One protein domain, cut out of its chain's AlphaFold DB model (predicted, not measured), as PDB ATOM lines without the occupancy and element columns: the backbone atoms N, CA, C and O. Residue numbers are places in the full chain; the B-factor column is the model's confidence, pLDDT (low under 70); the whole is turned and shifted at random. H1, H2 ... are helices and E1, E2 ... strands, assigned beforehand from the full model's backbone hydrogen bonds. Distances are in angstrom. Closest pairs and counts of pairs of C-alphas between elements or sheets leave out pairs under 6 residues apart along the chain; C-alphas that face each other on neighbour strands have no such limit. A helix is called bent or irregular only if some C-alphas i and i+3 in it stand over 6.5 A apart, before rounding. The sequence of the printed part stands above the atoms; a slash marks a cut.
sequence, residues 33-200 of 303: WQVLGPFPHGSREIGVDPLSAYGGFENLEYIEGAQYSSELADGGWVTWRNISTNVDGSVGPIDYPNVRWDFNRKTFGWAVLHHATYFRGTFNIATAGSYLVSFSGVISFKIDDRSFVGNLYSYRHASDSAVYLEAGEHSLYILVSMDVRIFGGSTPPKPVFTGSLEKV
ATOM      1  N   TRP A  33     -43.428  31.035  41.407       97.94
ATOM      2  CA  TRP A  33     -43.903  31.153  40.039       97.94
ATOM      3  C   TRP A  33     -45.319  31.693  40.013       97.94
ATOM      4  O   TRP A  33     -46.202  31.173  40.693       97.94
ATOM      5  N   GLN A  34     -45.530  32.688  39.166       97.56
ATOM      6  CA  GLN A  34     -46.843  33.109  38.712       97.56
ATOM      7  C   GLN A  34     -47.225  32.253  37.510       97.56
ATOM      8  O   GLN A  34     -46.470  32.160  36.544       97.56
ATOM      9  N   VAL A  35     -48.388  31.623  37.570       97.12
ATOM     10  CA  VAL A  35     -48.844  30.624  36.605       97.12
ATOM     11  C   VAL A  35     -50.152  31.073  35.986       97.12
ATOM     12  O   VAL A  35     -51.052  31.526  36.697       97.12
ATOM     13  N   LEU A  36     -50.268  30.911  34.670       96.81
ATOM     14  CA  LEU A  36     -51.488  31.196  33.932       96.81
ATOM     15  C   LEU A  36     -51.794  30.072  32.935       96.81
ATOM     16  O   LEU A  36     -50.974  29.718  32.087       96.81
ATOM     17  N   GLY A  37     -52.989  29.498  33.061       95.56
ATOM     18  CA  GLY A  37     -53.431  28.343  32.287       95.56
ATOM     19  C   GLY A  37     -54.630  27.631  32.932       95.56
ATOM     20  O   GLY A  37     -55.111  28.066  33.982       95.56
ATOM     21  N   PRO A  38     -55.127  26.545  32.316       95.94
ATOM     22  CA  PRO A  38     -54.597  25.930  31.107       95.94
ATOM     23  C   PRO A  38     -55.236  26.560  29.867       95.94
ATOM     24  O   PRO A  38     -56.430  26.853  29.878       95.94
ATOM     25  N   PHE A  39     -54.479  26.734  28.790       95.62
ATOM     26  CA  PHE A  39     -55.016  27.178  27.501       95.62
ATOM     27  C   PHE A  39     -55.020  26.022  26.505       95.62
ATOM     28  O   PHE A  39     -53.982  25.383  26.354       95.62
ATOM     29  N   PRO A  40     -56.139  25.733  25.831       94.25
ATOM     30  CA  PRO A  40     -56.203  24.653  24.849       94.25
ATOM     31  C   PRO A  40     -55.202  24.880  23.707       94.25
ATOM     32  O   PRO A  40     -54.929  26.017  23.323       94.25
ATOM     33  N   HIS A  41     -54.687  23.798  23.131       92.50
ATOM     34  CA  HIS A  41     -54.040  23.850  21.820       92.50
ATOM     35  C   HIS A  41     -54.206  22.521  21.086       92.50
ATOM     36  O   HIS A  41     -54.291  21.452  21.692       92.50
ATOM     37  N   GLY A  42     -54.179  22.560  19.761       88.19
ATOM     38  CA  GLY A  42     -54.084  21.368  18.937       88.19
ATOM     39  C   GLY A  42     -52.706  20.703  18.999       88.19
ATOM     40  O   GLY A  42     -51.683  21.295  19.350       88.19
ATOM     41  N   SER A  43     -52.650  19.448  18.551       81.19
ATOM     42  CA  SER A  43     -51.425  18.636  18.438       81.19
ATOM     43  C   SER A  43     -50.340  19.225  17.514       81.19
ATOM     44  O   SER A  43     -49.230  18.703  17.438       81.19
ATOM     45  N   ARG A  44     -50.653  20.258  16.731       81.69
ATOM     46  CA  ARG A  44     -49.702  20.939  15.834       81.69
ATOM     47  C   ARG A  44     -49.701  22.457  16.022       81.69
ATOM     48  O   ARG A  44     -49.180  23.167  15.176       81.69
ATOM     49  N   GLU A  45     -50.276  22.929  17.123       80.88
ATOM     50  CA  GLU A  45     -50.429  24.356  17.448       80.88
ATOM     51  C   GLU A  45     -49.565  24.743  18.659       80.88
ATOM     52  O   GLU A  45     -49.791  25.748  19.326       80.88
ATOM     53  N   ILE A  46     -48.561  23.914  18.955       74.06
ATOM     54  CA  ILE A  46     -47.619  24.129  20.046       74.06
ATOM     55  C   ILE A  46     -46.810  25.407  19.775       74.06
ATOM     56  O   ILE A  46     -46.228  25.554  18.701       74.06
ATOM     57  N   GLY A  47     -46.747  26.303  20.764       71.69
ATOM     58  CA  GLY A  47     -45.941  27.528  20.709       71.69
ATOM     59  C   GLY A  47     -46.692  28.790  20.275       71.69
ATOM     60  O   GLY A  47     -46.071  29.843  20.156       71.69
ATOM     61  N   VAL A  48     -48.007  28.716  20.046       82.44
ATOM     62  CA  VAL A  48     -48.838  29.904  19.796       82.44
ATOM     63  C   VAL A  48     -49.257  30.527  21.127       82.44
ATOM     64  O   VAL A  48     -49.738  29.821  22.011       82.44
ATOM     65  N   ASP A  49     -49.101  31.847  21.258       88.19
ATOM     66  CA  ASP A  49     -49.518  32.586  22.450       88.19
ATOM     67  C   ASP A  49     -51.019  32.955  22.390       88.19
ATOM     68  O   ASP A  49     -51.393  33.883  21.652       88.19
ATOM     69  N   PRO A  50     -51.899  32.282  23.165       90.12
ATOM     70  CA  PRO A  50     -53.325  32.607  23.216       90.12
ATOM     71  C   PRO A  50     -53.583  33.971  23.872       90.12
ATOM     72  O   PRO A  50     -54.686  34.507  23.781       90.12
ATOM     73  N   LEU A  51     -52.568  34.553  24.516       92.81
ATOM     74  CA  LEU A  51     -52.621  35.843  25.186       92.81
ATOM     75  C   LEU A  51     -52.097  36.980  24.301       92.81
ATOM     76  O   LEU A  51     -52.068  38.128  24.738       92.81
ATOM     77  N   SER A  52     -51.745  36.701  23.042       91.19
ATOM     78  CA  SER A  52     -51.286  37.708  22.070       91.19
ATOM     79  C   SER A  52     -52.262  38.880  21.895       91.19
ATOM     80  O   SER A  52     -51.825  40.022  21.755       91.19
ATOM     81  N   ALA A  53     -53.573  38.639  21.995       88.62
ATOM     82  CA  ALA A  53     -54.600  39.688  21.971       88.62
ATOM     83  C   ALA A  53     -54.500  40.682  23.148       88.62
ATOM     84  O   ALA A  53     -54.986  41.805  23.048       88.62
ATOM     85  N   TYR A  54     -53.846  40.282  24.240       90.44
ATOM     86  CA  TYR A  54     -53.581  41.098  25.426       90.44
ATOM     87  C   TYR A  54     -52.139  41.642  25.456       90.44
ATOM     88  O   TYR A  54     -51.679  42.114  26.489       90.44
ATOM     89  N   GLY A  55     -51.412  41.559  24.336       90.88
ATOM     90  CA  GLY A  55     -49.998  41.929  24.249       90.88
ATOM     91  C   GLY A  55     -49.028  40.769  24.491       90.88
ATOM     92  O   GLY A  55     -47.822  40.974  24.401       90.88
ATOM     93  N   GLY A  56     -49.531  39.559  24.737       92.06
ATOM     94  CA  GLY A  56     -48.745  38.354  24.998       92.06
ATOM     95  C   GLY A  56     -48.427  38.148  26.477       92.06
ATOM     96  O   GLY A  56     -48.401  39.106  27.249       92.06
ATOM     97  N   PHE A  57     -48.183  36.894  26.876       93.50
ATOM     98  CA  PHE A  57     -48.010  36.500  28.286       93.50
ATOM     99  C   PHE A  57     -46.992  37.371  29.034       93.50
ATOM    100  O   PHE A  57     -47.203  37.754  30.183       93.50
ATOM    101  N   GLU A  58     -45.894  37.705  28.364       90.62
ATOM    102  CA  GLU A  58     -44.772  38.430  28.955       90.62
ATOM    103  C   GLU A  58     -45.129  39.851  29.399       90.62
ATOM    104  O   GLU A  58     -44.570  40.346  30.378       90.62
ATOM    105  N   ASN A  59     -46.080  40.475  28.700       91.81
ATOM    106  CA  ASN A  59     -46.514  41.849  28.931       91.81
ATOM    107  C   ASN A  59     -47.700  41.942  29.900       91.81
ATOM    108  O   ASN A  59     -48.146  43.040  30.223       91.81
ATOM    109  N   LEU A  60     -48.228  40.806  30.365       94.06
ATOM    110  CA  LEU A  60     -49.345  40.797  31.299       94.06
ATOM    111  C   LEU A  60     -48.889  41.112  32.717       94.06
ATOM    112  O   LEU A  60     -48.032  40.435  33.286       94.06
ATOM    113  N   GLU A  61     -49.546  42.068  33.354       92.94
ATOM    114  CA  GLU A  61     -49.371  42.297  34.782       92.94
ATOM    115  C   GLU A  61     -50.063  41.196  35.599       92.94
ATOM    116  O   GLU A  61     -51.136  40.689  35.249       92.94
ATOM    117  N   TYR A  62     -49.434  40.807  36.712       93.81
ATOM    118  CA  TYR A  62     -50.103  39.944  37.678       93.81
ATOM    119  C   TYR A  62     -51.178  40.762  38.386       93.81
ATOM    120  O   TYR A  62     -50.878  41.652  39.178       93.81
ATOM    121  N   ILE A  63     -52.434  40.435  38.105       93.88
ATOM    122  CA  ILE A  63     -53.594  41.038  38.753       93.88
ATOM    123  C   ILE A  63     -54.410  39.892  39.335       93.88
ATOM    124  O   ILE A  63     -54.916  39.037  38.603       93.88
ATOM    125  N   GLU A  64     -54.507  39.854  40.661       92.12
ATOM    126  CA  GLU A  64     -55.279  38.830  41.354       92.12
ATOM    127  C   GLU A  64     -56.739  38.853  40.877       92.12
ATOM    128  O   GLU A  64     -57.373  39.902  40.797       92.12
ATOM    129  N   GLY A  65     -57.259  37.682  40.505       92.56
ATOM    130  CA  GLY A  65     -58.622  37.542  39.994       92.56
ATOM    131  C   GLY A  65     -58.836  37.986  38.542       92.56
ATOM    132  O   GLY A  65     -59.941  37.794  38.039       92.56
ATOM    133  N   ALA A  66     -57.825  38.516  37.840       94.94
ATOM    134  CA  ALA A  66     -57.949  38.786  36.407       94.94
ATOM    135  C   ALA A  66     -58.248  37.495  35.632       94.94
ATOM    136  O   ALA A  66     -57.643  36.447  35.882       94.94
ATOM    137  N   GLN A  67     -59.198  37.588  34.701       95.31
ATOM    138  CA  GLN A  67     -59.747  36.456  33.964       95.31
ATOM    139  C   GLN A  67     -59.276  36.468  32.514       95.31
ATOM    140  O   GLN A  67     -59.351  37.490  31.835       95.31
ATOM    141  N   TYR A  68     -58.851  35.302  32.036       95.94
ATOM    142  CA  TYR A  68     -58.408  35.080  30.664       95.94
ATOM    143  C   TYR A  68     -59.182  33.917  30.061       95.94
ATOM    144  O   TYR A  68     -59.468  32.933  30.745       95.94
ATOM    145  N   SER A  69     -59.566  34.045  28.794       95.38
ATOM    146  CA  SER A  69     -60.426  33.060  28.143       95.38
ATOM    147  C   SER A  69     -59.717  31.715  27.981       95.38
ATOM    148  O   SER A  69     -58.595  31.648  27.485       95.38
ATOM    149  N   SER A  70     -60.392  30.637  28.371       95.50
ATOM    150  CA  SER A  70     -59.969  29.261  28.110       95.50
ATOM    151  C   SER A  70     -61.188  28.358  27.997       95.50
ATOM    152  O   SER A  70     -61.986  28.259  28.926       95.50
ATOM    153  N   GLU A  71     -61.309  27.653  26.875       93.75
ATOM    154  CA  GLU A  71     -62.437  26.750  26.613       93.75
ATOM    155  C   GLU A  71     -62.400  25.456  27.444       93.75
ATOM    156  O   GLU A  71     -63.370  24.702  27.465       93.75
ATOM    157  N   LEU A  72     -61.295  25.200  28.152       95.69
ATOM    158  CA  LEU A  72     -61.155  24.036  29.028       95.69
ATOM    159  C   LEU A  72     -61.857  24.238  30.373       95.69
ATOM    160  O   LEU A  72     -62.316  23.268  30.981       95.69
ATOM    161  N   ALA A  73     -61.904  25.479  30.851       96.25
ATOM    162  CA  ALA A  73     -62.365  25.820  32.186       96.25
ATOM    163  C   ALA A  73     -63.876  26.064  32.245       96.25
ATOM    164  O   ALA A  73     -64.486  26.616  31.329       96.25
ATOM    165  N   ASP A  74     -64.481  25.718  33.378       94.81
ATOM    166  CA  ASP A  74     -65.864  26.061  33.673       94.81
ATOM    167  C   ASP A  74     -66.053  27.580  33.688       94.81
ATOM    168  O   ASP A  74     -65.248  28.334  34.233       94.81
ATOM    169  N   GLY A  75     -67.122  28.033  33.031       94.69
ATOM    170  CA  GLY A  75     -67.364  29.453  32.781       94.69
ATOM    171  C   GLY A  75     -66.500  30.059  31.669       94.69
ATOM    172  O   GLY A  75     -66.761  31.195  31.295       94.69
ATOM    173  N   GLY A  76     -65.535  29.320  31.109       95.81
ATOM    174  CA  GLY A  76     -64.679  29.777  30.013       95.81
ATOM    175  C   GLY A  76     -63.497  30.646  30.448       95.81
ATOM    176  O   GLY A  76     -62.919  31.334  29.607       95.81
ATOM    177  N   TRP A  77     -63.147  30.650  31.740       96.06
ATOM    178  CA  TRP A  77     -62.142  31.557  32.302       96.06
ATOM    179  C   TRP A  77     -61.108  30.842  33.169       96.06
ATOM    180  O   TRP A  77     -61.428  29.969  33.978       96.06
ATOM    181  N   VAL A  78     -59.860  31.288  33.052       96.31
ATOM    182  CA  VAL A  78     -58.746  30.949  33.944       96.31
ATOM    183  C   VAL A  78     -58.189  32.213  34.583       96.31
ATOM    184  O   VAL A  78     -58.332  33.309  34.044       96.31
ATOM    185  N   THR A  79     -57.557  32.060  35.740       95.44
ATOM    186  CA  THR A  79     -56.959  33.163  36.495       95.44
ATOM    187  C   THR A  79     -55.511  32.852  36.822       95.44
ATOM    188  O   THR A  79     -55.093  31.691  36.814       95.44
ATOM    189  N   TRP A  80     -54.767  33.896  37.173       96.00
ATOM    190  CA  TRP A  80     -53.440  33.757  37.754       96.00
ATOM    191  C   TRP A  80     -53.443  32.893  39.015       96.00
ATOM    192  O   TRP A  80     -54.424  32.858  39.768       96.00
ATOM    193  N   ARG A  81     -52.317  32.216  39.250       94.50
ATOM    194  CA  ARG A  81     -52.027  31.448  40.465       94.50
ATOM    195  C   ARG A  81     -50.566  31.596  40.840       94.50
ATOM    196  O   ARG A  81     -49.736  31.811  39.967       94.50
ATOM    197  N   ASN A  82     -50.262  31.412  42.118       96.00
ATOM    198  CA  ASN A  82     -48.889  31.333  42.597       96.00
ATOM    199  C   ASN A  82     -48.591  29.911  43.057       96.00
ATOM    200  O   ASN A  82     -49.402  29.311  43.762       96.00
ATOM    201  N   ILE A  83     -47.428  29.394  42.676       96.44
ATOM    202  CA  ILE A  83     -46.903  28.126  43.181       96.44
ATOM    203  C   ILE A  83     -45.439  28.280  43.579       96.44
ATOM    204  O   ILE A  83     -44.787  29.268  43.231       96.44
ATOM    205  N   SER A  84     -44.916  27.263  44.253       97.25
ATOM    206  CA  SER A  84     -43.499  27.165  44.576       97.25
ATOM    207  C   SER A  84     -42.860  25.965  43.896       97.25
ATOM    208  O   SER A  84     -43.528  24.974  43.603       97.25
ATOM    209  N   THR A  85     -41.558  26.072  43.654       97.06
ATOM    210  CA  THR A  85     -40.724  24.933  43.267       97.06
ATOM    211  C   THR A  85     -40.730  23.900  44.397       97.06
ATOM    212  O   THR A  85     -40.659  24.251  45.577       97.06
ATOM    213  N   ASN A  86     -40.850  22.623  44.045       96.81
ATOM    214  CA  ASN A  86     -40.836  21.513  44.988       96.81
ATOM    215  C   ASN A  86     -39.431  21.290  45.567       96.81
ATOM    216  O   ASN A  86     -38.426  21.749  45.025       96.81
ATOM    217  N   VAL A  87     -39.353  20.509  46.649       94.19
ATOM    218  CA  VAL A  87     -38.082  20.159  47.317       94.19
ATOM    219  C   VAL A  87     -37.104  19.440  46.380       94.19
ATOM    220  O   VAL A  87     -35.896  19.577  46.535       94.19
ATOM    221  N   ASP A  88     -37.613  18.696  45.400       94.19
ATOM    222  CA  ASP A  88     -36.812  17.990  44.395       94.19
ATOM    223  C   ASP A  88     -36.410  18.867  43.192       94.19
ATOM    224  O   ASP A  88     -35.815  18.366  42.239       94.19
ATOM    225  N   GLY A  89     -36.736  20.164  43.213       94.19
ATOM    226  CA  GLY A  89     -36.450  21.107  42.132       94.19
ATOM    227  C   GLY A  89     -37.455  21.083  40.977       94.19
ATOM    228  O   GLY A  89     -37.296  21.843  40.021       94.19
ATOM    229  N   SER A  90     -38.493  20.241  41.040       96.56
ATOM    230  CA  SER A  90     -39.559  20.225  40.037       96.56
ATOM    231  C   SER A  90     -40.577  21.345  40.248       96.56
ATOM    232  O   SER A  90     -40.808  21.815  41.361       96.56
ATOM    233  N   VAL A  91     -41.211  21.774  39.162       97.62
ATOM    234  CA  VAL A  91     -42.302  22.746  39.168       97.62
ATOM    235  C   VAL A  91     -43.558  22.069  38.628       97.62
ATOM    236  O   VAL A  91     -43.548  21.467  37.549       97.62
ATOM    237  N   GLY A  92     -44.642  22.169  39.396       94.31
ATOM    238  CA  GLY A  92     -45.884  21.434  39.163       94.31
ATOM    239  C   GLY A  92     -45.946  20.095  39.920       94.31
ATOM    240  O   GLY A  92     -45.114  19.837  40.787       94.31
ATOM    241  N   PRO A  93     -46.932  19.231  39.624       93.12
ATOM    242  CA  PRO A  93     -47.997  19.442  38.645       93.12
ATOM    243  C   PRO A  93     -48.953  20.568  39.062       93.12
ATOM    244  O   PRO A  93     -49.068  20.892  40.242       93.12
ATOM    245  N   ILE A  94     -49.630  21.176  38.085       91.06
ATOM    246  CA  ILE A  94     -50.637  22.214  38.344       91.06
ATOM    247  C   ILE A  94     -52.022  21.591  38.364       91.06
ATOM    248  O   ILE A  94     -52.482  21.042  37.362       91.06
ATOM    249  N   ASP A  95     -52.713  21.740  39.488       90.75
ATOM    250  CA  ASP A  95     -54.106  21.336  39.594       90.75
ATOM    251  C   ASP A  95     -55.027  22.418  39.027       90.75
ATOM    252  O   ASP A  95     -54.967  23.591  39.398       90.75
ATOM    253  N   TYR A  96     -55.934  22.012  38.141       94.06
ATOM    254  CA  TYR A  96     -56.956  22.873  37.549       94.06
ATOM    255  C   TYR A  96     -58.345  22.465  38.051       94.06
ATOM    256  O   TYR A  96     -59.066  21.768  37.338       94.06
ATOM    257  N   PRO A  97     -58.735  22.868  39.279       92.19
ATOM    258  CA  PRO A  97     -59.980  22.410  39.901       92.19
ATOM    259  C   PRO A  97     -61.235  22.913  39.179       92.19
ATOM    260  O   PRO A  97     -62.293  22.303  39.281       92.19
ATOM    261  N   ASN A  98     -61.117  24.008  38.427       94.12
ATOM    262  CA  ASN A  98     -62.176  24.564  37.591       94.12
ATOM    263  C   ASN A  98     -62.259  23.913  36.199       94.12
ATOM    264  O   ASN A  98     -62.968  24.427  35.343       94.12
ATOM    265  N   VAL A  99     -61.534  22.820  35.938       96.69
ATOM    266  CA  VAL A  99     -61.603  22.075  34.675       96.69
ATOM    267  C   VAL A  99     -62.174  20.686  34.938       96.69
ATOM    268  O   VAL A  99     -61.609  19.887  35.686       96.69
ATOM    269  N   ARG A 100     -63.280  20.347  34.269       95.75
ATOM    270  CA  ARG A 100     -63.907  19.018  34.359       95.75
ATOM    271  C   ARG A 100     -63.214  18.016  33.434       95.75
ATOM    272  O   ARG A 100     -63.808  17.550  32.462       95.75
ATOM    273  N   TRP A 101     -61.964  17.663  33.741       95.38
ATOM    274  CA  TRP A 101     -61.124  16.800  32.896       95.38
ATOM    275  C   TRP A 101     -61.803  15.491  32.470       95.38
ATOM    276  O   TRP A 101     -61.765  15.142  31.292       95.38
ATOM    277  N   ASP A 102     -62.476  14.798  33.395       94.88
ATOM    278  CA  ASP A 102     -63.178  13.543  33.092       94.88
ATOM    279  C   ASP A 102     -64.355  13.734  32.133       94.88
ATOM    280  O   ASP A 102     -64.568  12.915  31.238       94.88
ATOM    281  N   PHE A 103     -65.134  14.802  32.313       94.75
ATOM    282  CA  PHE A 103     -66.248  15.124  31.421       94.75
ATOM    283  C   PHE A 103     -65.725  15.500  30.034       94.75
ATOM    284  O   PHE A 103     -66.144  14.910  29.038       94.75
ATOM    285  N   ASN A 104     -64.758  16.419  29.984       94.50
ATOM    286  CA  ASN A 104     -64.144  16.883  28.748       94.50
ATOM    287  C   ASN A 104     -63.569  15.699  27.960       94.50
ATOM    288  O   ASN A 104     -63.895  15.530  26.786       94.50
ATOM    289  N   ARG A 105     -62.791  14.821  28.608       94.62
ATOM    290  CA  ARG A 105     -62.191  13.642  27.961       94.62
ATOM    291  C   ARG A 105     -63.233  12.647  27.450       94.62
ATOM    292  O   ARG A 105     -63.027  12.061  26.390       94.62
ATOM    293  N   LYS A 106     -64.340  12.429  28.170       94.94
ATOM    294  CA  LYS A 106     -65.413  11.525  27.712       94.94
ATOM    295  C   LYS A 106     -66.071  12.019  26.423       94.94
ATOM    296  O   LYS A 106     -66.405  11.196  25.577       94.94
ATOM    297  N   THR A 107     -66.233  13.332  26.273       93.06
ATOM    298  CA  THR A 107     -66.904  13.934  25.110       93.06
ATOM    299  C   THR A 107     -65.948  14.161  23.937       93.06
ATOM    300  O   THR A 107     -66.306  13.891  22.794       93.06
ATOM    301  N   PHE A 108     -64.727  14.627  24.205       92.00
ATOM    302  CA  PHE A 108     -63.779  15.095  23.183       92.00
ATOM    303  C   PHE A 108     -62.537  14.201  23.033       92.00
ATOM    304  O   PHE A 108     -61.625  14.500  22.260       92.00
ATOM    305  N   GLY A 109     -62.488  13.082  23.756       92.44
ATOM    306  CA  GLY A 109     -61.378  12.138  23.717       92.44
ATOM    307  C   GLY A 109     -60.088  12.704  24.313       92.44
ATOM    308  O   GLY A 109     -60.094  13.610  25.139       92.44
ATOM    309  N   TRP A 110     -58.953  12.139  23.904       91.56
ATOM    310  CA  TRP A 110     -57.636  12.498  24.442       91.56
ATOM    311  C   TRP A 110     -57.143  13.888  24.031       91.56
ATOM    312  O   TRP A 110     -56.356  14.484  24.760       91.56
ATOM    313  N   ALA A 111     -57.617  14.414  22.900       90.31
ATOM    314  CA  ALA A 111     -57.163  15.696  22.368       90.31
ATOM    315  C   ALA A 111     -57.467  16.870  23.311       90.31
ATOM    316  O   ALA A 111     -56.681  17.802  23.395       90.31
ATOM    317  N   VAL A 112     -58.553  16.799  24.085       92.31
ATOM    318  CA  VAL A 112     -58.943  17.861  25.032       92.31
ATOM    319  C   VAL A 112     -58.018  17.977  26.245       92.31
ATOM    320  O   VAL A 112     -58.131  18.911  27.032       92.31
ATOM    321  N   LEU A 113     -57.112  17.015  26.431       93.75
ATOM    322  CA  LEU A 113     -56.082  17.116  27.457       93.75
ATOM    323  C   LEU A 113     -54.923  18.014  27.015       93.75
ATOM    324  O   LEU A 113     -54.079  18.334  27.849       93.75
ATOM    325  N   HIS A 114     -54.860  18.396  25.735       93.62
ATOM    326  CA  HIS A 114     -53.771  19.198  25.199       93.62
ATOM    327  C   HIS A 114     -53.923  20.649  25.627       93.62
ATOM    328  O   HIS A 114     -54.932  21.291  25.322       93.62
ATOM    329  N   HIS A 115     -52.938  21.156  26.362       94.50
ATOM    330  CA  HIS A 115     -52.979  22.526  26.842       94.50
ATOM    331  C   HIS A 115     -51.604  23.097  27.168       94.50
ATOM    332  O   HIS A 115     -50.687  22.389  27.573       94.50
ATOM    333  N   ALA A 116     -51.501  24.412  27.041       94.75
ATOM    334  CA  ALA A 116     -50.355  25.213  27.396       94.75
ATOM    335  C   ALA A 116     -50.560  25.812  28.788       94.75
ATOM    336  O   ALA A 116     -51.666  26.211  29.163       94.75
ATOM    337  N   THR A 117     -49.473  25.887  29.542       95.69
ATOM    338  CA  THR A 117     -49.400  26.592  30.816       95.69
ATOM    339  C   THR A 117     -48.176  27.489  30.793       95.69
ATOM    340  O   THR A 117     -47.072  27.030  30.493       95.69
ATOM    341  N   TYR A 118     -48.383  28.756  31.122       96.56
ATOM    342  CA  TYR A 118     -47.330  29.755  31.176       96.56
ATOM    343  C   TYR A 118     -46.899  29.985  32.619       96.56
ATOM    344  O   TYR A 118     -47.743  30.052  33.516       96.56
ATOM    345  N   PHE A 119     -45.595  30.130  32.834       97.75
ATOM    346  CA  PHE A 119     -45.015  30.441  34.134       97.75
ATOM    347  C   PHE A 119     -44.109  31.658  34.018       97.75
ATOM    348  O   PHE A 119     -43.370  31.793  33.044       97.75
ATOM    349  N   ARG A 120     -44.135  32.516  35.036       97.62
ATOM    350  CA  ARG A 120     -43.213  33.634  35.219       97.62
ATOM    351  C   ARG A 120     -42.593  33.560  36.607       97.62
ATOM    352  O   ARG A 120     -43.315  33.417  37.591       97.62
ATOM    353  N   GLY A 121     -41.280  33.698  36.684       97.38
ATOM    354  CA  GLY A 121     -40.539  33.822  37.936       97.38
ATOM    355  C   GLY A 121     -39.381  34.801  37.784       97.38
ATOM    356  O   GLY A 121     -39.046  35.201  36.670       97.38
ATOM    357  N   THR A 122     -38.762  35.175  38.900       97.12
ATOM    358  CA  THR A 122     -37.529  35.971  38.911       97.12
ATOM    359  C   THR A 122     -36.425  35.233  39.651       97.12
ATOM    360  O   THR A 122     -36.680  34.415  40.542       97.12
ATOM    361  N   PHE A 123     -35.185  35.476  39.243       96.75
ATOM    362  CA  PHE A 123     -33.998  34.908  39.873       96.75
ATOM    363  C   PHE A 123     -32.838  35.904  39.831       96.75
ATOM    364  O   PHE A 123     -32.857  36.839  39.038       96.75
ATOM    365  N   ASN A 124     -31.841  35.719  40.699       96.06
ATOM    366  CA  ASN A 124     -30.711  36.639  40.826       96.06
ATOM    367  C   ASN A 124     -29.399  35.986  40.391       96.06
ATOM    368  O   ASN A 124     -29.087  34.863  40.790       96.06
ATOM    369  N   ILE A 125     -28.602  36.736  39.636       95.88
ATOM    370  CA  ILE A 125     -27.239  36.389  39.248       95.88
ATOM    371  C   ILE A 125     -26.260  37.228  40.061       95.88
ATOM    372  O   ILE A 125     -26.256  38.456  39.997       95.88
ATOM    373  N   ALA A 126     -25.404  36.559  40.835       94.06
ATOM    374  CA  ALA A 126     -24.435  37.231  41.699       94.06
ATOM    375  C   ALA A 126     -23.239  37.814  40.930       94.06
ATOM    376  O   ALA A 126     -22.595  38.753  41.391       94.06
ATOM    377  N   THR A 127     -22.883  37.244  39.780       93.56
ATOM    378  CA  THR A 127     -21.708  37.667  39.011       93.56
ATOM    379  C   THR A 127     -22.004  37.547  37.534       93.56
ATOM    380  O   THR A 127     -22.338  36.461  37.077       93.56
ATOM    381  N   ALA A 128     -21.821  38.630  36.785       94.12
ATOM    382  CA  ALA A 128     -22.012  38.604  35.346       94.12
ATOM    383  C   ALA A 128     -21.108  37.549  34.680       94.12
ATOM    384  O   ALA A 128     -19.964  37.336  35.101       94.12
ATOM    385  N   GLY A 129     -21.604  36.875  33.647       94.06
ATOM    386  CA  GLY A 129     -20.841  35.826  32.982       94.06
ATOM    387  C   GLY A 129     -21.637  34.971  32.009       94.06
ATOM    388  O   GLY A 129     -22.815  35.205  31.752       94.06
ATOM    389  N   SER A 130     -20.953  33.968  31.458       94.12
ATOM    390  CA  SER A 130     -21.566  32.911  30.654       94.12
ATOM    391  C   SER A 130     -22.162  31.829  31.549       94.12
ATOM    392  O   SER A 130     -21.523  31.379  32.500       94.12
ATOM    393  N   TYR A 131     -23.366  31.397  31.206       95.00
ATOM    394  CA  TYR A 131     -24.134  30.379  31.903       95.00
ATOM    395  C   TYR A 131     -24.691  29.364  30.909       95.00
ATOM    396  O   TYR A 131     -25.020  29.719  29.777       95.00
ATOM    397  N   LEU A 132     -24.826  28.117  31.343       93.69
ATOM    398  CA  LEU A 132     -25.634  27.104  30.681       93.69
ATOM    399  C   LEU A 132     -26.992  27.025  31.360       93.69
ATOM    400  O   LEU A 132     -27.075  26.979  32.588       93.69
ATOM    401  N   VAL A 133     -28.047  27.021  30.552       94.69
ATOM    402  CA  VAL A 133     -29.430  26.905  31.017       94.69
ATOM    403  C   VAL A 133     -30.132  25.796  30.265       94.69
ATOM    404  O   VAL A 133     -30.118  25.782  29.034       94.69
ATOM    405  N   SER A 134     -30.817  24.921  30.992       93.75
ATOM    406  CA  SER A 134     -31.669  23.892  30.406       93.75
ATOM    407  C   SER A 134     -32.937  23.713  31.216       93.75
ATOM    408  O   SER A 134     -32.947  23.840  32.438       93.75
ATOM    409  N   PHE A 135     -34.024  23.422  30.507       95.75
ATOM    410  CA  PHE A 135     -35.321  23.134  31.098       95.75
ATOM    411  C   PHE A 135     -35.910  21.874  30.485       95.75
ATOM    412  O   PHE A 135     -36.191  21.825  29.290       95.75
ATOM    413  N   SER A 136     -36.127  20.867  31.319       94.69
ATOM    414  CA  SER A 136     -36.714  19.578  30.963       94.69
ATOM    415  C   SER A 136     -38.234  19.631  31.089       94.69
ATOM    416  O   SER A 136     -38.731  20.139  32.086       94.69
ATOM    417  N   GLY A 137     -38.980  19.105  30.115       93.62
ATOM    418  CA  GLY A 137     -40.449  19.176  30.085       93.62
ATOM    419  C   GLY A 137     -40.999  20.534  29.626       93.62
ATOM    420  O   GLY A 137     -42.170  20.839  29.836       93.62
ATOM    421  N   VAL A 138     -40.160  21.360  28.994       94.69
ATOM    422  CA  VAL A 138     -40.490  22.724  28.552       94.69
ATOM    423  C   VAL A 138     -40.412  22.825  27.032       94.69
ATOM    424  O   VAL A 138     -39.486  22.298  26.423       94.69
ATOM    425  N   ILE A 139     -41.363  23.526  26.408       92.50
ATOM    426  CA  ILE A 139     -41.328  23.808  24.962       92.50
ATOM    427  C   ILE A 139     -40.294  24.885  24.665       92.50
ATOM    428  O   ILE A 139     -39.416  24.731  23.818       92.50
ATOM    429  N   SER A 140     -40.434  26.006  25.361       93.50
ATOM    430  CA  SER A 140     -39.615  27.190  25.184       93.50
ATOM    431  C   SER A 140     -39.556  27.958  26.485       93.50
ATOM    432  O   SER A 140     -40.482  27.919  27.300       93.50
ATOM    433  N   PHE A 141     -38.472  28.692  26.647       95.25
ATOM    434  CA  PHE A 141     -38.299  29.592  27.766       95.25
ATOM    435  C   PHE A 141     -37.697  30.902  27.294       95.25
ATOM    436  O   PHE A 141     -37.164  31.001  26.189       95.25
ATOM    437  N   LYS A 142     -37.800  31.918  28.135       95.12
ATOM    438  CA  LYS A 142     -37.254  33.235  27.867       95.12
ATOM    439  C   LYS A 142     -36.581  33.769  29.111       95.12
ATOM    440  O   LYS A 142     -37.188  33.728  30.176       95.12
ATOM    441  N   ILE A 143     -35.358  34.267  28.967       96.06
ATOM    442  CA  ILE A 143     -34.687  35.026  30.021       96.06
ATOM    443  C   ILE A 143     -34.636  36.475  29.562       96.06
ATOM    444  O   ILE A 143     -34.061  36.769  28.511       96.06
ATOM    445  N   ASP A 144     -35.275  37.347  30.334       93.88
ATOM    446  CA  ASP A 144     -35.536  38.743  30.000       93.88
ATOM    447  C   ASP A 144     -36.210  38.869  28.624       93.88
ATOM    448  O   ASP A 144     -37.365  38.480  28.452       93.88
ATOM    449  N   ASP A 145     -35.486  39.362  27.621       88.38
ATOM    450  CA  ASP A 145     -35.942  39.589  26.255       88.38
ATOM    451  C   ASP A 145     -35.516  38.481  25.261       88.38
ATOM    452  O   ASP A 145     -35.929  38.511  24.098       88.38
ATOM    453  N   ARG A 146     -34.787  37.447  25.708       89.44
ATOM    454  CA  ARG A 146     -34.196  36.411  24.837       89.44
ATOM    455  C   ARG A 146     -34.884  35.059  24.941       89.44
ATOM    456  O   ARG A 146     -34.923  34.458  26.012       89.44
ATOM    457  N   SER A 147     -35.375  34.564  23.807       90.81
ATOM    458  CA  SER A 147     -36.076  33.282  23.698       90.81
ATOM    459  C   SER A 147     -35.131  32.119  23.397       90.81
ATOM    460  O   SER A 147     -34.226  32.224  22.569       90.81
ATOM    461  N   PHE A 148     -35.419  30.982  24.018       92.19
ATOM    462  CA  PHE A 148     -34.685  29.732  23.902       92.19
ATOM    463  C   PHE A 148     -35.653  28.558  23.747       92.19
ATOM    464  O   PHE A 148     -36.833  28.631  24.108       92.19
ATOM    465  N   VAL A 149     -35.140  27.456  23.208       91.38
ATOM    466  CA  VAL A 149     -35.886  26.202  23.071       91.38
ATOM    467  C   VAL A 149     -35.647  25.359  24.319       91.38
ATOM    468  O   VAL A 149     -34.512  25.228  24.770       91.38
ATOM    469  N   GLY A 150     -36.719  24.814  24.888       92.56
ATOM    470  CA  GLY A 150     -36.633  23.885  26.009       92.56
ATOM    471  C   GLY A 150     -36.428  22.441  25.552       92.56
ATOM    472  O   GLY A 150     -36.465  22.108  24.368       92.56
ATOM    473  N   ASN A 151     -36.247  21.552  26.519       92.31
ATOM    474  CA  ASN A 151     -36.118  20.119  26.311       92.31
ATOM    475  C   ASN A 151     -37.444  19.418  26.632       92.31
ATOM    476  O   ASN A 151     -37.613  18.794  27.682       92.31
ATOM    477  N   LEU A 152     -38.404  19.534  25.714       90.38
ATOM    478  CA  LEU A 152     -39.774  19.031  25.881       90.38
ATOM    479  C   LEU A 152     -39.845  17.525  26.179       90.38
ATOM    480  O   LEU A 152     -40.730  17.082  26.902       90.38
ATOM    481  N   TYR A 153     -38.909  16.751  25.629       88.56
ATOM    482  CA  TYR A 153     -38.851  15.294  25.774       88.56
ATOM    483  C   TYR A 153     -37.974  14.827  26.936       88.56
ATOM    484  O   TYR A 153     -37.818  13.620  27.128       88.56
ATOM    485  N   SER A 154     -37.385  15.756  27.693       89.38
ATOM    486  CA  SER A 154     -36.511  15.436  28.824       89.38
ATOM    487  C   SER A 154     -35.342  14.519  28.438       89.38
ATOM    488  O   SER A 154     -34.912  13.673  29.228       89.38
ATOM    489  N   TYR A 155     -34.832  14.653  27.209       84.88
ATOM    490  CA  TYR A 155     -33.675  13.884  26.766       84.88
ATOM    491  C   TYR A 155     -32.455  14.240  27.610       84.88
ATOM    492  O   TYR A 155     -32.264  15.388  27.988       84.88
ATOM    493  N   ARG A 156     -31.592  13.263  27.885       74.62
ATOM    494  CA  ARG A 156     -30.381  13.480  28.694       74.62
ATOM    495  C   ARG A 156     -29.193  14.022  27.886       74.62
ATOM    496  O   ARG A 156     -28.075  14.021  28.391       74.62
ATOM    497  N   HIS A 157     -29.441  14.413  26.640       73.75
ATOM    498  CA  HIS A 157     -28.435  14.870  25.687       73.75
ATOM    499  C   HIS A 157     -28.190  16.376  25.800       73.75
ATOM    500  O   HIS A 157     -28.956  17.064  26.475       73.75
ATOM    501  N   ALA A 158     -27.156  16.885  25.127       67.50
ATOM    502  CA  ALA A 158     -26.779  18.296  25.081       67.50
ATOM    503  C   ALA A 158     -27.947  19.200  24.648       67.50
ATOM    504  O   ALA A 158     -28.170  19.446  23.462       67.50
ATOM    505  N   SER A 159     -28.704  19.695  25.627       77.31
ATOM    506  CA  SER A 159     -29.858  20.574  25.426       77.31
ATOM    507  C   SER A 159     -29.686  21.935  26.096       77.31
ATOM    508  O   SER A 159     -30.656  22.683  26.208       77.31
ATOM    509  N   ASP A 160     -28.481  22.249  26.572       89.31
ATOM    510  CA  ASP A 160     -28.220  23.521  27.232       89.31
ATOM    511  C   ASP A 160     -28.130  24.666  26.225       89.31
ATOM    512  O   ASP A 160     -27.573  24.550  25.130       89.31
ATOM    513  N   SER A 161     -28.646  25.814  26.639       91.06
ATOM    514  CA  SER A 161     -28.459  27.087  25.959       91.06
ATOM    515  C   SER A 161     -27.390  27.900  26.680       91.06
ATOM    516  O   SER A 161     -27.534  28.207  27.863       91.06
ATOM    517  N   ALA A 162     -26.335  28.281  25.958       91.50
ATOM    518  CA  ALA A 162     -25.314  29.191  26.466       91.50
ATOM    519  C   ALA A 162     -25.817  30.643  26.436       91.50
ATOM    520  O   ALA A 162     -26.113  31.201  25.374       91.50
ATOM    521  N   VAL A 163     -25.878  31.285  27.599       92.75
ATOM    522  CA  VAL A 163     -26.419  32.633  27.780       92.75
ATOM    523  C   VAL A 163     -25.465  33.498  28.594       92.75
ATOM    524  O   VAL A 163     -24.888  33.054  29.579       92.75
ATOM    525  N   TYR A 164     -25.287  34.750  28.178       93.75
ATOM    526  CA  TYR A 164     -24.620  35.751  29.000       93.75
ATOM    527  C   TYR A 164     -25.657  36.432  29.884       93.75
ATOM    528  O   TYR A 164     -26.656  36.935  29.355       93.75
ATOM    529  N   LEU A 165     -25.426  36.453  31.193       94.94
ATOM    530  CA  LEU A 165     -26.270  37.135  32.171       94.94
ATOM    531  C   LEU A 165     -25.439  38.195  32.887       94.94
ATOM    532  O   LEU A 165     -24.288  37.942  33.242       94.94
ATOM    533  N   GLU A 166     -26.025  39.374  33.066       94.88
ATOM    534  CA  GLU A 166     -25.456  40.427  33.905       94.88
ATOM    535  C   GLU A 166     -25.622  40.068  35.389       94.88
ATOM    536  O   GLU A 166     -26.330  39.129  35.739       94.88
ATOM    537  N   ALA A 167     -24.950  40.787  36.286       95.12
ATOM    538  CA  ALA A 167     -25.261  40.666  37.708       95.12
ATOM    539  C   ALA A 167     -26.561  41.422  38.017       95.12
ATOM    540  O   ALA A 167     -26.715  42.575  37.613       95.12
ATOM    541  N   GLY A 168     -27.466  40.802  38.773       95.50
ATOM    542  CA  GLY A 168     -28.753  41.392  39.138       95.50
ATOM    543  C   GLY A 168     -29.927  40.432  38.999       95.50
ATOM    544  O   GLY A 168     -29.751  39.217  38.890       95.50
ATOM    545  N   GLU A 169     -31.130  41.000  39.045       96.31
ATOM    546  CA  GLU A 169     -32.381  40.261  38.894       96.31
ATOM    547  C   GLU A 169     -32.713  40.054  37.413       96.31
ATOM    548  O   GLU A 169     -32.628  40.983  36.611       96.31
ATOM    549  N   HIS A 170     -33.137  38.838  37.081       96.94
ATOM    550  CA  HIS A 170     -33.570  38.427  35.755       96.94
ATOM    551  C   HIS A 170     -34.986  37.866  35.801       96.94
ATOM    552  O   HIS A 170     -35.376  37.176  36.751       96.94
ATOM    553  N   SER A 171     -35.746  38.124  34.739       96.81
ATOM    554  CA  SER A 171     -37.075  37.544  34.548       96.81
ATOM    555  C   SER A 171     -36.980  36.256  33.742       96.81
ATOM    556  O   SER A 171     -36.289  36.193  32.729       96.81
ATOM    557  N   LEU A 172     -37.701  35.224  34.172       97.62
ATOM    558  CA  LEU A 172     -37.794  33.944  33.485       97.62
ATOM    559  C   LEU A 172     -39.247  33.650  33.131       97.62
ATOM    560  O   LEU A 172     -40.111  33.609  34.007       97.62
ATOM    561  N   TYR A 173     -39.488  33.373  31.855       97.25
ATOM    562  CA  TYR A 173     -40.781  32.953  31.334       97.25
ATOM    563  C   TYR A 173     -40.660  31.535  30.783       97.25
ATOM    564  O   TYR A 173     -39.721  31.233  30.047       97.25
ATOM    565  N   ILE A 174     -41.596  30.658  31.129       97.00
ATOM    566  CA  ILE A 174     -41.603  29.249  30.721       97.00
ATOM    567  C   ILE A 174     -42.939  28.938  30.055       97.00
ATOM    568  O   ILE A 174     -43.998  29.255  30.599       97.00
ATOM    569  N   LEU A 175     -42.882  28.258  28.912       95.50
ATOM    570  CA  LEU A 175     -44.036  27.651  28.262       95.50
ATOM    571  C   LEU A 175     -43.963  26.128  28.397       95.50
ATOM    572  O   LEU A 175     -43.132  25.464  27.768       95.50
ATOM    573  N   VAL A 176     -44.877  25.571  29.186       94.88
ATOM    574  CA  VAL A 176     -45.103  24.126  29.297       94.88
ATOM    575  C   VAL A 176     -46.304  23.749  28.445       94.88
ATOM    576  O   VAL A 176     -47.307  24.459  28.434       94.88
ATOM    577  N   SER A 177     -46.239  22.600  27.779       92.06
ATOM    578  CA  SER A 177     -47.409  21.980  27.159       92.06
ATOM    579  C   SER A 177     -47.627  20.602  27.733       92.06
ATOM    580  O   SER A 177     -46.687  19.834  27.905       92.06
ATOM    581  N   MET A 178     -48.887  20.283  27.976       92.62
ATOM    582  CA  MET A 178     -49.353  18.918  28.013       92.62
ATOM    583  C   MET A 178     -49.730  18.494  26.591       92.62
ATOM    584  O   MET A 178     -50.647  19.055  26.000       92.62
ATOM    585  N   ASP A 179     -49.088  17.450  26.075       91.00
ATOM    586  CA  ASP A 179     -49.495  16.728  24.867       91.00
ATOM    587  C   ASP A 179     -49.511  15.230  25.180       91.00
ATOM    588  O   ASP A 179     -48.517  14.678  25.662       91.00
ATOM    589  N   VAL A 180     -50.629  14.548  24.913       90.94
ATOM    590  CA  VAL A 180     -50.784  13.132  25.293       90.94
ATOM    591  C   VAL A 180     -49.840  12.205  24.534       90.94
ATOM    592  O   VAL A 180     -49.600  11.085  24.979       90.94
ATOM    593  N   ARG A 181     -49.285  12.647  23.399       87.44
ATOM    594  CA  ARG A 181     -48.290  11.882  22.633       87.44
ATOM    595  C   ARG A 181     -46.901  11.961  23.262       87.44
ATOM    596  O   ARG A 181     -46.055  11.142  22.924       87.44
ATOM    597  N   ILE A 182     -46.674  12.940  24.140       85.88
ATOM    598  CA  ILE A 182     -45.398  13.176  24.826       85.88
ATOM    599  C   ILE A 182     -45.476  12.650  26.260       85.88
ATOM    600  O   ILE A 182     -44.678  11.807  26.652       85.88
ATOM    601  N   PHE A 183     -46.478  13.089  27.022       84.94
ATOM    602  CA  PHE A 183     -46.600  12.794  28.456       84.94
ATOM    603  C   PHE A 183     -47.558  11.636  28.767       84.94
ATOM    604  O   PHE A 183     -47.808  11.315  29.929       84.94
ATOM    605  N   GLY A 184     -48.114  11.003  27.732       84.75
ATOM    606  CA  GLY A 184     -49.132   9.974  27.882       84.75
ATOM    607  C   GLY A 184     -50.489  10.531  28.324       84.75
ATOM    608  O   GLY A 184     -50.710  11.732  28.469       84.75
ATOM    609  N   GLY A 185     -51.441   9.623  28.520       79.69
ATOM    610  CA  GLY A 185     -52.816   9.961  28.864       79.69
ATOM    611  C   GLY A 185     -53.114   9.824  30.355       79.69
ATOM    612  O   GLY A 185     -53.650   8.797  30.770       79.69
ATOM    613  N   SER A 186     -52.820  10.849  31.158       87.69
ATOM    614  CA  SER A 186     -53.295  10.946  32.549       87.69
ATOM    615  C   SER A 186     -54.495  11.893  32.658       87.69
ATOM    616  O   SER A 186     -54.619  12.857  31.907       87.69
ATOM    617  N   THR A 187     -55.440  11.593  33.550       90.88
ATOM    618  CA  THR A 187     -56.627  12.430  33.792       90.88
ATOM    619  C   THR A 187     -56.826  12.553  35.308       90.88
ATOM    620  O   THR A 187     -57.078  11.526  35.939       90.88
ATOM    621  N   PRO A 188     -56.665  13.748  35.910       92.56
ATOM    622  CA  PRO A 188     -56.209  14.992  35.278       92.56
ATOM    623  C   PRO A 188     -54.771  14.874  34.732       92.56
ATOM    624  O   PRO A 188     -54.002  14.046  35.234       92.56
ATOM    625  N   PRO A 189     -54.401  15.667  33.713       91.69
ATOM    626  CA  PRO A 189     -53.018  15.755  33.258       91.69
ATOM    627  C   PRO A 189     -52.079  16.262  34.354       91.69
ATOM    628  O   PRO A 189     -52.484  17.072  35.186       91.69
ATOM    629  N   LYS A 190     -50.818  15.817  34.334       90.50
ATOM    630  CA  LYS A 190     -49.811  16.181  35.347       90.50
ATOM    631  C   LYS A 190     -48.475  16.608  34.721       90.50
ATOM    632  O   LYS A 190     -47.467  15.948  34.975       90.50
ATOM    633  N   PRO A 191     -48.448  17.652  33.873       89.94
ATOM    634  CA  PRO A 191     -47.187  18.149  33.341       89.94
ATOM    635  C   PRO A 191     -46.330  18.713  34.482       89.94
ATOM    636  O   PRO A 191     -46.829  19.421  35.358       89.94
ATOM    637  N   VAL A 192     -45.043  18.379  34.457       94.44
ATOM    638  CA  VAL A 192     -44.020  18.865  35.387       94.44
ATOM    639  C   VAL A 192     -42.787  19.250  34.591       94.44
ATOM    640  O   VAL A 192     -42.520  18.657  33.544       94.44
ATOM    641  N   PHE A 193     -42.027  20.214  35.095       96.06
ATOM    642  CA  PHE A 193     -40.738  20.564  34.514       96.06
ATOM    643  C   PHE A 193     -39.667  20.743  35.585       96.06
ATOM    644  O   PHE A 193     -39.972  20.966  36.755       96.06
ATOM    645  N   THR A 194     -38.406  20.646  35.179       96.31
ATOM    646  CA  THR A 194     -37.236  20.971  36.006       96.31
ATOM    647  C   THR A 194     -36.305  21.880  35.217       96.31
ATOM    648  O   THR A 194     -36.349  21.895  33.985       96.31
ATOM    649  N   GLY A 195     -35.465  22.643  35.912       95.00
ATOM    650  CA  GLY A 195     -34.461  23.491  35.280       95.00
ATOM    651  C   GLY A 195     -33.092  23.356  35.928       95.00
ATOM    652  O   GLY A 195     -32.993  23.043  37.114       95.00
ATOM    653  N   SER A 196     -32.053  23.628  35.147       93.69
ATOM    654  CA  SER A 196     -30.675  23.785  35.602       93.69
ATOM    655  C   SER A 196     -30.107  25.113  35.110       93.69
ATOM    656  O   SER A 196     -30.476  25.629  34.052       93.69
ATOM    657  N   LEU A 197     -29.219  25.679  35.920       94.88
ATOM    658  CA  LEU A 197     -28.481  26.897  35.630       94.88
ATOM    659  C   LEU A 197     -27.075  26.700  36.192       94.88
ATOM    660  O   LEU A 197     -26.918  26.492  37.393       94.88
ATOM    661  N   GLU A 198     -26.066  26.750  35.330       93.62
ATOM    662  CA  GLU A 198     -24.673  26.473  35.693       93.62
ATOM    663  C   GLU A 198     -23.756  27.548  35.119       93.62
ATOM    664  O   GLU A 198     -23.924  27.976  33.977       93.62
ATOM    665  N   LYS A 199     -22.782  28.020  35.901       93.94
ATOM    666  CA  LYS A 199     -21.814  29.013  35.422       93.94
ATOM    667  C   LYS A 199     -20.748  28.329  34.569       93.94
ATOM    668  O   LYS A 199     -20.171  27.329  34.983       93.94
ATOM    669  N   VAL A 200     -20.445  28.901  33.408       92.81
ATOM    670  CA  VAL A 200     -19.390  28.404  32.517       92.81
ATOM    671  C   VAL A 200     -18.033  28.941  32.963       92.81
ATOM    672  O   VAL A 200     -17.829  30.153  33.073       92.81
TER     673      VAL A 200
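What this domain is: This is residues 33 to 200 of the 303 residues of an uncharacterized protein of Batrachochytrium dendrobatidis (strain JEL423) (UniProt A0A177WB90). A strongly twisted six-stranded sheet and a smaller three-stranded sheet, E9, E6 and E11, make a sandwich only partly face to face, toward one end of the long axis; H1 lies at the other end, with the small hairpin of E2 and E3 near E1. The printed part has 168 residues, with two named helices and eleven named strands in the order E1 E2 E3 E4 H1 E5 E6 E7 E8 E9 E10 H2 E11. The large sheet runs E4 E1 E5 E10 E7 E8, and its pairs, like those of the other two sheets, are antiparallel. The class is mostly strand; the whole is compact, with a radius of gyration of the C-alphas of 16.2 A and spans of 52 by 36 by 30 A.

Where its parts are: In the large sheet, E5, residues 115 to 125, is 31.8 A long and E10, 168 to 178, is 32.5 A. E1, 33 to 40, begins at C-alpha 33 (-43.903, 31.153, 40.039) and is 20.6 A long; E4 is 81 to 84, E7 140 to 143 and E8 146 to 149. E6, 129 to 136, is 22.8 A long; E9 is 161 to 165; E11, 193 to 199, is 20.7 A long and ends at C-alpha 199 (-21.814, 29.013, 35.422). E2 is 67 to 69, E3 77 to 79, H1 101 to 113 and H2 180 to 183. H1 is irregular, with C-alphas 107 and 110 9.4 A apart.

How they stand to each other: E5 and E10 are antiparallel at 161 degrees, with N 117 and O 176 2.8 A apart, within hydrogen-bond range. E1 and E5 have N 36 and O 118 at 2.9 A, and E7 and E8, a hairpin, N 148 and O 141 at 2.8 A. The sandwich, two sheets face to face, has best planes 32 degrees apart; in the small sheet N 134 and O 196 of E6 and E11 are 3.2 A apart. E3 runs on into E4 at 43 degrees. E4, H1 and E5 form a split strand-helix-strand unit, with E1 between the strands and a right-handed crossover. H1 only grazes the large sheet, with residues 111 to 113. H1 and H2 only just touch, with 3 pairs of C-alphas within 8 A, through residues 110 to 113 of H1; the closest are Trp 110 and Val 180, 6.9 A. In H1, 5 of 9 O i to N i+4 pairs are within range; H2 is too short for one.

The domain as a whole: The C-alphas of Thr 107 and Thr 127, the two farthest apart, are 52.9 A apart. The printed part has no cut. The links E1 to E2, E4 to H1 and E8 to E9 are long. Mean pLDDT of the printed part is 92.6; residue 158 is under 70.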